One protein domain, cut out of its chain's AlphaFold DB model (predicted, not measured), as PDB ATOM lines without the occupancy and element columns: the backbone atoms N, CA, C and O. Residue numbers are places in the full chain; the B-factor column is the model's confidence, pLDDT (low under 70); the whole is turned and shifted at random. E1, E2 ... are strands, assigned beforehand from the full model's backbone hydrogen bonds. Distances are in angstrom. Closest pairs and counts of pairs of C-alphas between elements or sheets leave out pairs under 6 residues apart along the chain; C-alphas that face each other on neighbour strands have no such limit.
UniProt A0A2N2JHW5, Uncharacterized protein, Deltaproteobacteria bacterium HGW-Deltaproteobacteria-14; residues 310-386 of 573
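This is residues 310 to 386 of the 573 residues of an uncharacterized protein of Deltaproteobacteria bacterium HGW-Deltaproteobacteria-14 (UniProt A0A2N2JHW5). Four small two-stranded hairpins are strung one after another along a loose rod: E1 and E2 make an arm at one end, E3 with E4 and E5 with E6 sit next to each other in the middle, and E7 with E8 make the other end together with the long loop of residues 357 to 373. Residues 313 to 318, at the tip of the first hairpin, stick out free. The printed part has 77 residues, with no named helix and eight named strands, E1 to E8 in order along the chain, in four antiparallel sheets of two strands each. The class is all strand, though 35 of the 77 residues are in named elements, which is under half. The whole is loose, with a radius of gyration of the C-alphas of 15.4 A and spans of 51 by 24 by 16 A.

E1 is residues 310 to 314, 12.3 A long, and begins at C-alpha 310 at (37.526, -1.183, 6.401). E2, residues 317 to 322, is 16.2 A long. E3 is residues 326 to 329 and E4 residues 332 to 335, its C-alpha 335 at (23.148, 1.877, 8.975). E5 is residues 346 to 348 and E6 residues 354 to 356. E7, residues 374 to 378, is 11.0 A long, and E8, residues 381 to 385, is 11.8 A long and ends at C-alpha 385 at (11.150, 25.666, -5.286).

E1 and E2 form a hairpin, antiparallel at 152 degrees, with N 310 and O 321 2.7 A apart, within hydrogen-bond range. The closest C-alphas of E2 and E3 are those of Pro 322 and Leu 328, 6.6 A apart. E3 and E4 form a hairpin at 148 degrees, with N 327 and O 334 at 2.8 A. The closest C-alphas of E3 and E5, those of Cys 327 and Cys 348, are 5.6 A apart. E5 and E6 form a hairpin at 138 degrees, with N 347 and O 355 at 2.9 A. The closest C-alphas of E6 and E8 are those of Ala 356 and Leu 381, 7.4 A apart. E6 and E7 are only just apart, at 8.5 A. E7 and E8 form a hairpin at 146 degrees, with N 374 and O 385 at 2.8 A. E1 and E8 are apart.

The two C-alphas farthest apart, those of Ala 315 and Cys 372, are 51.5 A from each other. The printed part has no cut. The link from E6 to E7 is long, with 17 residues. The mean pLDDT of the printed part is 87.4, and no printed residue is under 70.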
ATOM      1  N   PHE A 310      36.395  -0.276   6.400       91.12
ATOM      2  CA  PHE A 310      37.526  -1.183   6.401       91.12
ATOM      3  C   PHE A 310      38.710  -0.438   5.812       91.12
ATOM      4  O   PHE A 310      38.758  -0.174   4.606       91.12
ATOM      5  N   ASP A 311      39.663  -0.152   6.683       92.56
ATOM      6  CA  ASP A 311      40.896   0.511   6.321       92.56
ATOM      7  C   ASP A 311      41.894  -0.491   5.771       92.56
ATOM      8  O   ASP A 311      42.253  -1.489   6.404       92.56
ATOM      9  N   SER A 312      42.358  -0.217   4.565       93.44
ATOM     10  CA  SER A 312      43.367  -1.023   3.905       93.44
ATOM     11  C   SER A 312      44.347  -0.120   3.181       93.44
ATOM     12  O   SER A 312      44.002   0.975   2.748       93.44
ATOM     13  N   CYS A 313      45.585  -0.579   3.055       94.50
ATOM     14  CA  CYS A 313      46.539   0.051   2.164       94.50
ATOM     15  C   CYS A 313      46.636  -0.773   0.882       94.50
ATOM     16  O   CYS A 313      46.773  -1.997   0.937       94.50
ATOM     17  N   ALA A 314      46.586  -0.098  -0.261       92.56
ATOM     18  CA  ALA A 314      46.851  -0.689  -1.562       92.56
ATOM     19  C   ALA A 314      47.767   0.243  -2.361       92.56
ATOM     20  O   ALA A 314      47.457   1.420  -2.537       92.56
ATOM     21  N   ALA A 315      48.902  -0.282  -2.836       90.25
ATOM     22  CA  ALA A 315      49.886   0.467  -3.629       90.25
ATOM     23  C   ALA A 315      50.320   1.805  -2.985       90.25
ATOM     24  O   ALA A 315      50.453   2.823  -3.659       90.25
ATOM     25  N   GLY A 316      50.498   1.819  -1.661       90.62
ATOM     26  CA  GLY A 316      50.886   3.016  -0.909       90.62
ATOM     27  C   GLY A 316      49.775   4.051  -0.720       90.62
ATOM     28  O   GLY A 316      50.033   5.131  -0.186       90.62
ATOM     29  N   VAL A 317      48.536   3.739  -1.104       92.88
ATOM     30  CA  VAL A 317      47.366   4.599  -0.912       92.88
ATOM     31  C   VAL A 317      46.427   3.955   0.103       92.88
ATOM     32  O   VAL A 317      46.132   2.763   0.022       92.88
ATOM     33  N   CYS A 318      45.964   4.742   1.074       92.88
ATOM     34  CA  CYS A 318      44.943   4.289   2.011       92.88
ATOM     35  C   CYS A 318      43.572   4.287   1.329       92.88
ATOM     36  O   CYS A 318      43.183   5.259   0.680       92.88
ATOM     37  N   ALA A 319      42.860   3.178   1.474       91.88
ATOM     38  CA  ALA A 319      41.506   2.976   1.000       91.88
ATOM     39  C   ALA A 319      40.605   2.644   2.193       91.88
ATOM     40  O   ALA A 319      40.912   1.743   2.976       91.88
ATOM     41  N   HIS A 320      39.480   3.352   2.280       90.25
ATOM     42  CA  HIS A 320      38.523   3.272   3.381       90.25
ATOM     43  C   HIS A 320      37.172   2.826   2.816       90.25
ATOM     44  O   HIS A 320      36.349   3.633   2.380       90.25
ATOM     45  N   ALA A 321      36.972   1.513   2.706       87.31
ATOM     46  CA  ALA A 321      35.770   0.961   2.086       87.31
ATOM     47  C   ALA A 321      34.665   0.772   3.137       87.31
ATOM     48  O   ALA A 321      34.945   0.161   4.162       87.31
ATOM     49  N   PRO A 322      33.411   1.206   2.919       87.06
ATOM     50  CA  PRO A 322      32.343   0.998   3.898       87.06
ATOM     51  C   PRO A 322      32.151  -0.482   4.277       87.06
ATOM     52  O   PRO A 322      32.153  -1.358   3.405       87.06
ATOM     53  N   VAL A 323      31.936  -0.781   5.565       89.25
ATOM     54  CA  VAL A 323      31.565  -2.138   6.005       89.25
ATOM     55  C   VAL A 323      30.191  -2.520   5.438       89.25
ATOM     56  O   VAL A 323      29.276  -1.686   5.403       89.25
ATOM     57  N   PRO A 324      29.980  -3.800   5.071       88.56
ATOM     58  CA  PRO A 324      28.673  -4.286   4.651       88.56
ATOM     59  C   PRO A 324      27.578  -3.959   5.674       88.56
ATOM     60  O   PRO A 324      27.705  -4.270   6.858       88.56
ATOM     61  N   GLY A 325      26.477  -3.369   5.205       86.94
ATOM     62  CA  GLY A 325      25.363  -2.952   6.065       86.94
ATOM     63  C   GLY A 325      25.437  -1.505   6.561       86.94
ATOM     64  O   GLY A 325      24.569  -1.093   7.335       86.94
ATOM     65  N   THR A 326      26.412  -0.726   6.089       91.06
ATOM     66  CA  THR A 326      26.524   0.713   6.360       91.06
ATOM     67  C   THR A 326      26.770   1.509   5.080       91.06
ATOM     68  O   THR A 326      27.257   0.968   4.089       91.06
ATOM     69  N   CYS A 327      26.412   2.788   5.108       90.38
ATOM     70  CA  CYS A 327      26.718   3.789   4.100       90.38
ATOM     71  C   CYS A 327      27.521   4.915   4.750       90.38
ATOM     72  O   CYS A 327      27.319   5.221   5.928       90.38
ATOM     73  N   LEU A 328      28.370   5.564   3.958       89.50
ATOM     74  CA  LEU A 328      29.121   6.736   4.384       89.50
ATOM     75  C   LEU A 328      28.431   8.013   3.882       89.50
ATOM     76  O   LEU A 328      28.307   8.215   2.673       89.50
ATOM     77  N   ALA A 329      27.976   8.861   4.805       86.38
ATOM     78  CA  ALA A 329      27.399  10.176   4.523       86.38
ATOM     79  C   ALA A 329      28.361  11.267   5.019       86.38
ATOM     80  O   ALA A 329      28.278  11.734   6.154       86.38
ATOM     81  N   GLY A 330      29.347  11.631   4.195       82.50
ATOM     82  CA  GLY A 330      30.458  12.473   4.646       82.50
ATOM     83  C   GLY A 330      31.316  11.739   5.683       82.50
ATOM     84  O   GLY A 330      31.962  10.760   5.341       82.50
ATOM     85  N   ALA A 331      31.309  12.197   6.939       82.69
ATOM     86  CA  ALA A 331      31.992  11.542   8.067       82.69
ATOM     87  C   ALA A 331      31.024  10.772   8.993       82.69
ATOM     88  O   ALA A 331      31.387  10.394  10.106       82.69
ATOM     89  N   GLU A 332      29.770  10.588   8.572       87.81
ATOM     90  CA  GLU A 332      28.740   9.902   9.347       87.81
ATOM     91  C   GLU A 332      28.530   8.467   8.846       87.81
ATOM     92  O   GLU A 332      28.376   8.214   7.649       87.81
ATOM     93  N   CYS A 333      28.478   7.532   9.793       90.38
ATOM     94  CA  CYS A 333      28.191   6.125   9.556       90.38
ATOM     95  C   CYS A 333      26.688   5.855   9.649       90.38
ATOM     96  O   CYS A 333      26.125   5.828  10.746       90.38
ATOM     97  N   VAL A 334      26.042   5.590   8.515       91.62
ATOM     98  CA  VAL A 334      24.590   5.380   8.452       91.62
ATOM     99  C   VAL A 334      24.292   3.903   8.227       91.62
ATOM    100  O   VAL A 334      24.708   3.319   7.231       91.62
ATOM    101  N   ALA A 335      23.561   3.270   9.141       91.50
ATOM    102  CA  ALA A 335      23.148   1.877   8.975       91.50
ATOM    103  C   ALA A 335      22.103   1.728   7.857       91.50
ATOM    104  O   ALA A 335      21.261   2.607   7.662       91.50
ATOM    105  N   VAL A 336      22.093   0.582   7.170       91.56
ATOM    106  CA  VAL A 336      21.061   0.267   6.166       91.56
ATOM    107  C   VAL A 336      19.653   0.483   6.735       91.56
ATOM    108  O   VAL A 336      19.331   0.058   7.847       91.56
ATOM    109  N   GLY A 337      18.812   1.168   5.959       89.56
ATOM    110  CA  GLY A 337      17.445   1.542   6.328       89.56
ATOM    111  C   GLY A 337      17.324   2.799   7.195       89.56
ATOM    112  O   GLY A 337      16.201   3.195   7.500       89.56
ATOM    113  N   HIS A 338      18.436   3.428   7.582       91.75
ATOM    114  CA  HIS A 338      18.449   4.698   8.312       91.75
ATOM    115  C   HIS A 338      18.842   5.858   7.389       91.75
ATOM    116  O   HIS A 338      19.416   5.652   6.316       91.75
ATOM    117  N   LYS A 339      18.492   7.076   7.808       90.69
ATOM    118  CA  LYS A 339      18.795   8.322   7.096       90.69
ATOM    119  C   LYS A 339      19.935   9.066   7.800       90.69
ATOM    120  O   LYS A 339      19.992   8.971   9.029       90.69
ATOM    121  N   PRO A 340      20.791   9.797   7.070       89.44
ATOM    122  CA  PRO A 340      21.741  10.733   7.670       89.44
ATOM    123  C   PRO A 340      21.029  11.827   8.477       89.44
ATOM    124  O   PRO A 340      19.922  12.242   8.120       89.44
ATOM    125  N   GLU A 341      21.668  12.353   9.524       83.50
ATOM    126  CA  GLU A 341      21.065  13.416  10.349       83.50
ATOM    127  C   GLU A 341      20.848  14.730   9.581       83.50
ATOM    128  O   GLU A 341      19.907  15.474   9.867       83.50
ATOM    129  N   ARG A 342      21.720  15.028   8.611       82.12
ATOM    130  CA  ARG A 342      21.714  16.296   7.859       82.12
ATOM    131  C   ARG A 342      21.026  16.229   6.501       82.12
ATOM    132  O   ARG A 342      20.817  17.274   5.898       82.12
ATOM    133  N   ASP A 343      20.666  15.038   6.039       86.81
ATOM    134  CA  ASP A 343      20.025  14.845   4.741       86.81
ATOM    135  C   ASP A 343      18.859  13.850   4.861       86.81
ATOM    136  O   ASP A 343      19.043  12.637   4.729       86.81
ATOM    137  N   PRO A 344      17.637  14.340   5.137       87.25
ATOM    138  CA  PRO A 344      16.466  13.485   5.296       87.25
ATOM    139  C   PRO A 344      15.915  12.946   3.965       87.25
ATOM    140  O   PRO A 344      14.964  12.152   4.004       87.25
ATOM    141  N   CYS A 345      16.456  13.385   2.819       90.69
ATOM    142  CA  CYS A 345      15.983  13.026   1.479       90.69
ATOM    143  C   CYS A 345      16.571  11.708   0.969       90.69
ATOM    144  O   CYS A 345      16.018  11.101   0.047       90.69
ATOM    145  N   VAL A 346      17.655  11.241   1.587       92.06
ATOM    146  CA  VAL A 346      18.313   9.978   1.251       92.06
ATOM    147  C   VAL A 346      18.192   8.957   2.380       92.06
ATOM    148  O   VAL A 346      18.023   9.278   3.558       92.06
ATOM    149  N   VAL A 347      18.290   7.685   2.015       92.75
ATOM    150  CA  VAL A 347      18.349   6.550   2.937       92.75
ATOM    151  C   VAL A 347      19.521   5.660   2.550       92.75
ATOM    152  O   VAL A 347      19.836   5.496   1.368       92.75
ATOM    153  N   CYS A 348      20.169   5.053   3.540       93.06
ATOM    154  CA  CYS A 348      21.157   4.023   3.267       93.06
ATOM    155  C   CYS A 348      20.462   2.773   2.705       93.06
ATOM    156  O   CYS A 348      19.757   2.056   3.427       93.06
ATOM    157  N   ALA A 349      20.626   2.521   1.407       89.62
ATOM    158  CA  ALA A 349      19.995   1.394   0.732       89.62
ATOM    159  C   ALA A 349      20.666   0.067   1.110       89.62
ATOM    160  O   ALA A 349      21.819   0.030   1.526       89.62
ATOM    161  N   ALA A 350      19.977  -1.056   0.886       85.81
ATOM    162  CA  ALA A 350      20.520  -2.397   1.141       85.81
ATOM    163  C   ALA A 350      21.815  -2.709   0.364       85.81
ATOM    164  O   ALA A 350      22.542  -3.631   0.721       85.81
ATOM    165  N   THR A 351      22.104  -1.937  -0.684       82.81
ATOM    166  CA  THR A 351      23.350  -1.986  -1.452       82.81
ATOM    167  C   THR A 351      24.542  -1.339  -0.737       82.81
ATOM    168  O   THR A 351      25.647  -1.427  -1.259       82.81
ATOM    169  N   GLY A 352      24.351  -0.701   0.425       82.31
ATOM    170  CA  GLY A 352      25.412   0.020   1.139       82.31
ATOM    171  C   GLY A 352      25.755   1.379   0.519       82.31
ATOM    172  O   GLY A 352      26.829   1.918   0.760       82.31
ATOM    173  N   VAL A 353      24.847   1.935  -0.290       86.06
ATOM    174  CA  VAL A 353      24.992   3.252  -0.927       86.06
ATOM    175  C   VAL A 353      23.803   4.129  -0.540       86.06
ATOM    176  O   VAL A 353      22.679   3.635  -0.420       86.06
ATOM    177  N   LEU A 354      24.044   5.426  -0.339       89.56
ATOM    178  CA  LEU A 354      22.971   6.400  -0.151       89.56
ATOM    179  C   LEU A 354      22.143   6.497  -1.434       89.56
ATOM    180  O   LEU A 354      22.684   6.690  -2.523       89.56
ATOM    181  N   ALA A 355      20.833   6.349  -1.302       91.06
ATOM    182  CA  ALA A 355      19.896   6.458  -2.408       91.06
ATOM    183  C   ALA A 355      18.727   7.359  -2.016       91.06
ATOM    184  O   ALA A 355      18.424   7.500  -0.832       91.06
ATOM    185  N   ALA A 356      18.055   7.929  -3.018       90.62
ATOM    186  CA  ALA A 356      16.817   8.673  -2.824       90.62
ATOM    187  C   ALA A 356      15.829   7.851  -1.988       90.62
ATOM    188  O   ALA A 356      15.549   6.699  -2.332       90.62
ATOM    189  N   ASP A 357      15.309   8.432  -0.910       90.94
ATOM    190  CA  ASP A 357      14.296   7.786  -0.086       90.94
ATOM    191  C   ASP A 357      12.900   8.062  -0.664       90.94
ATOM    192  O   ASP A 357      12.395   9.180  -0.537       90.94
ATOM    193  N   PRO A 358      12.208   7.062  -1.243       86.69
ATOM    194  CA  PRO A 358      10.871   7.268  -1.794       86.69
ATOM    195  C   PRO A 358       9.849   7.672  -0.725       86.69
ATOM    196  O   PRO A 358       8.824   8.268  -1.047       86.69
ATOM    197  N   ALA A 359      10.101   7.338   0.548       87.38
ATOM    198  CA  ALA A 359       9.247   7.740   1.661       87.38
ATOM    199  C   ALA A 359       9.492   9.191   2.108       87.38
ATOM    200  O   ALA A 359       8.677   9.737   2.853       87.38
ATOM    201  N   ALA A 360      10.597   9.809   1.676       88.44
ATOM    202  CA  ALA A 360      10.902  11.209   1.931       88.44
ATOM    203  C   ALA A 360      10.334  12.152   0.862       88.44
ATOM    204  O   ALA A 360      10.380  13.359   1.060       88.44
ATOM    205  N   GLU A 361       9.775  11.647  -0.240       89.31
ATOM    206  CA  GLU A 361       9.264  12.493  -1.321       89.31
ATOM    207  C   GLU A 361       8.228  13.511  -0.804       89.31
ATOM    208  O   GLU A 361       7.224  13.161  -0.174       89.31
ATOM    209  N   GLY A 362       8.488  14.798  -1.042       83.94
ATOM    210  CA  GLY A 362       7.653  15.900  -0.565       83.94
ATOM    211  C   GLY A 362       7.786  16.237   0.928       83.94
ATOM    212  O   GLY A 362       7.090  17.153   1.386       83.94
ATOM    213  N   VAL A 363       8.639  15.536   1.686       88.31
ATOM    214  CA  VAL A 363       8.988  15.855   3.082       88.31
ATOM    215  C   VAL A 363       9.877  17.096   3.114       88.31
ATOM    216  O   VAL A 363      10.688  17.303   2.217       88.31
ATOM    217  N   ALA A 364       9.699  17.928   4.143       85.62
ATOM    218  CA  ALA A 364      10.518  19.118   4.338       85.62
ATOM    219  C   ALA A 364      11.987  18.742   4.576       85.62
ATOM    220  O   ALA A 364      12.275  17.851   5.379       85.62
ATOM    221  N   CYS A 365      12.891  19.434   3.893       85.50
ATOM    222  CA  CYS A 365      14.336  19.279   4.045       85.50
ATOM    223  C   CYS A 365      14.969  20.563   4.607       85.50
ATOM    224  O   CYS A 365      14.249  21.449   5.072       85.50
ATOM    225  N   ALA A 366      16.303  20.619   4.685       85.00
ATOM    226  CA  ALA A 366      17.003  21.789   5.215       85.00
ATOM    227  C   ALA A 366      16.650  23.038   4.380       85.00
ATOM    228  O   ALA A 366      16.682  22.931   3.162       85.00
ATOM    229  N   PRO A 367      16.292  24.182   4.990       79.50
ATOM    230  CA  PRO A 367      15.911  25.382   4.244       79.50
ATOM    231  C   PRO A 367      17.116  26.101   3.618       79.50
ATOM    232  O   PRO A 367      18.209  26.063   4.186       79.50
ATOM    233  N   ASP A 368      16.907  26.798   2.496       77.44
ATOM    234  CA  ASP A 368      17.909  27.614   1.774       77.44
ATOM    235  C   ASP A 368      17.969  29.085   2.230       77.44
ATOM    236  O   ASP A 368      18.446  29.955   1.506       77.44
ATOM    237  N   ASP A 369      17.452  29.387   3.423       80.06
ATOM    238  CA  ASP A 369      17.281  30.746   3.957       80.06
ATOM    239  C   ASP A 369      16.353  31.668   3.123       80.06
ATOM    240  O   ASP A 369      16.200  32.853   3.448       80.06
ATOM    241  N   VAL A 370      15.642  31.145   2.111       80.12
ATOM    242  CA  VAL A 370      14.601  31.878   1.374       80.12
ATOM    243  C   VAL A 370      13.235  31.577   1.981       80.12
ATOM    244  O   VAL A 370      12.639  30.532   1.794       80.12
ATOM    245  N   SER A 371      12.664  32.533   2.706       77.25
ATOM    246  CA  SER A 371      11.470  32.288   3.539       77.25
ATOM    247  C   SER A 371      10.197  31.800   2.818       77.25
ATOM    248  O   SER A 371       9.268  31.340   3.486       77.25
ATOM    249  N   CYS A 372      10.108  31.920   1.490       77.44
ATOM    250  CA  CYS A 372       8.980  31.412   0.706       77.44
ATOM    251  C   CYS A 372       9.331  30.256  -0.232       77.44
ATOM    252  O   CYS A 372       8.439  29.819  -0.968       77.44
ATOM    253  N   SER A 373      10.581  29.786  -0.249       81.50
ATOM    254  CA  SER A 373      10.893  28.549  -0.947       81.50
ATOM    255  C   SER A 373      10.106  27.416  -0.286       81.50
ATOM    256  O   SER A 373       9.803  27.397   0.913       81.50
ATOM    257  N   ILE A 374       9.645  26.496  -1.118       82.44
ATOM    258  CA  ILE A 374       9.107  25.233  -0.654       82.44
ATOM    259  C   ILE A 374      10.272  24.256  -0.702       82.44
ATOM    260  O   ILE A 374      10.582  23.724  -1.767       82.44
ATOM    261  N   ASP A 375      10.883  24.032   0.459       85.81
ATOM    262  CA  ASP A 375      12.008  23.111   0.625       85.81
ATOM    263  C   ASP A 375      11.484  21.698   0.808       85.81
ATOM    264  O   ASP A 375      10.943  21.343   1.865       85.81
ATOM    265  N   ARG A 376      11.571  20.887  -0.242       89.31
ATOM    266  CA  ARG A 376      11.079  19.511  -0.212       89.31
ATOM    267  C   ARG A 376      12.042  18.571  -0.897       89.31
ATOM    268  O   ARG A 376      12.657  18.909  -1.901       89.31
ATOM    269  N   CYS A 377      12.106  17.356  -0.375       89.62
ATOM    270  CA  CYS A 377      12.800  16.285  -1.061       89.62
ATOM    271  C   CYS A 377      12.081  15.962  -2.372       89.62
ATOM    272  O   CYS A 377      10.890  15.632  -2.358       89.62
ATOM    273  N   GLU A 378      12.812  16.031  -3.477       89.44
ATOM    274  CA  GLU A 378      12.354  15.586  -4.788       89.44
ATOM    275  C   GLU A 378      13.443  14.719  -5.421       89.44
ATOM    276  O   GLU A 378      14.561  15.181  -5.671       89.44
ATOM    277  N   ALA A 379      13.128  13.443  -5.653       85.00
ATOM    278  CA  ALA A 379      14.057  12.464  -6.225       85.00
ATOM    279  C   ALA A 379      15.395  12.334  -5.457       85.00
ATOM    280  O   ALA A 379      16.445  12.096  -6.053       85.00
ATOM    281  N   GLY A 380      15.351  12.457  -4.127       84.50
ATOM    282  CA  GLY A 380      16.517  12.299  -3.249       84.50
ATOM    283  C   GLY A 380      17.387  13.542  -3.083       84.50
ATOM    284  O   GLY A 380      18.398  13.462  -2.399       84.50
ATOM    285  N   LEU A 381      16.994  14.671  -3.672       86.81
ATOM    286  CA  LEU A 381      17.644  15.965  -3.484       86.81
ATOM    287  C   LEU A 381      16.720  16.888  -2.697       86.81
ATOM    288  O   LEU A 381      15.502  16.859  -2.896       86.81
ATOM    289  N   CYS A 382      17.286  17.734  -1.840       85.62
ATOM    290  CA  CYS A 382      16.537  18.839  -1.262       85.62
ATOM    291  C   CYS A 382      16.351  19.907  -2.340       85.62
ATOM    292  O   CYS A 382      17.318  20.519  -2.788       85.62
ATOM    293  N   ARG A 383      15.120  20.081  -2.824       87.81
ATOM    294  CA  ARG A 383      14.802  21.114  -3.806       87.81
ATOM    295  C   ARG A 383      14.134  22.295  -3.137       87.81
ATOM    296  O   ARG A 383      13.169  22.133  -2.394       87.81
ATOM    297  N   HIS A 384      14.609  23.471  -3.516       84.00
ATOM    298  CA  HIS A 384      14.131  24.761  -3.053       84.00
ATOM    299  C   HIS A 384      13.333  25.408  -4.184       84.00
ATOM    300  O   HIS A 384      13.893  25.982  -5.120       84.00
ATOM    301  N   VAL A 385      12.010  25.221  -4.177       83.56
ATOM    302  CA  VAL A 385      11.150  25.666  -5.286       83.56
ATOM    303  C   VAL A 385      10.316  26.862  -4.855       83.56
ATOM    304  O   VAL A 385       9.507  26.764  -3.933       83.56
ATOM    305  N   LEU A 386      10.460  27.984  -5.558       80.12
ATOM    306  CA  LEU A 386       9.588  29.139  -5.370       80.12
ATOM    307  C   LEU A 386       8.167  28.835  -5.884       80.12
ATOM    308  O   LEU A 386       8.008  28.318  -6.996       80.12
TER     309      LEU A 386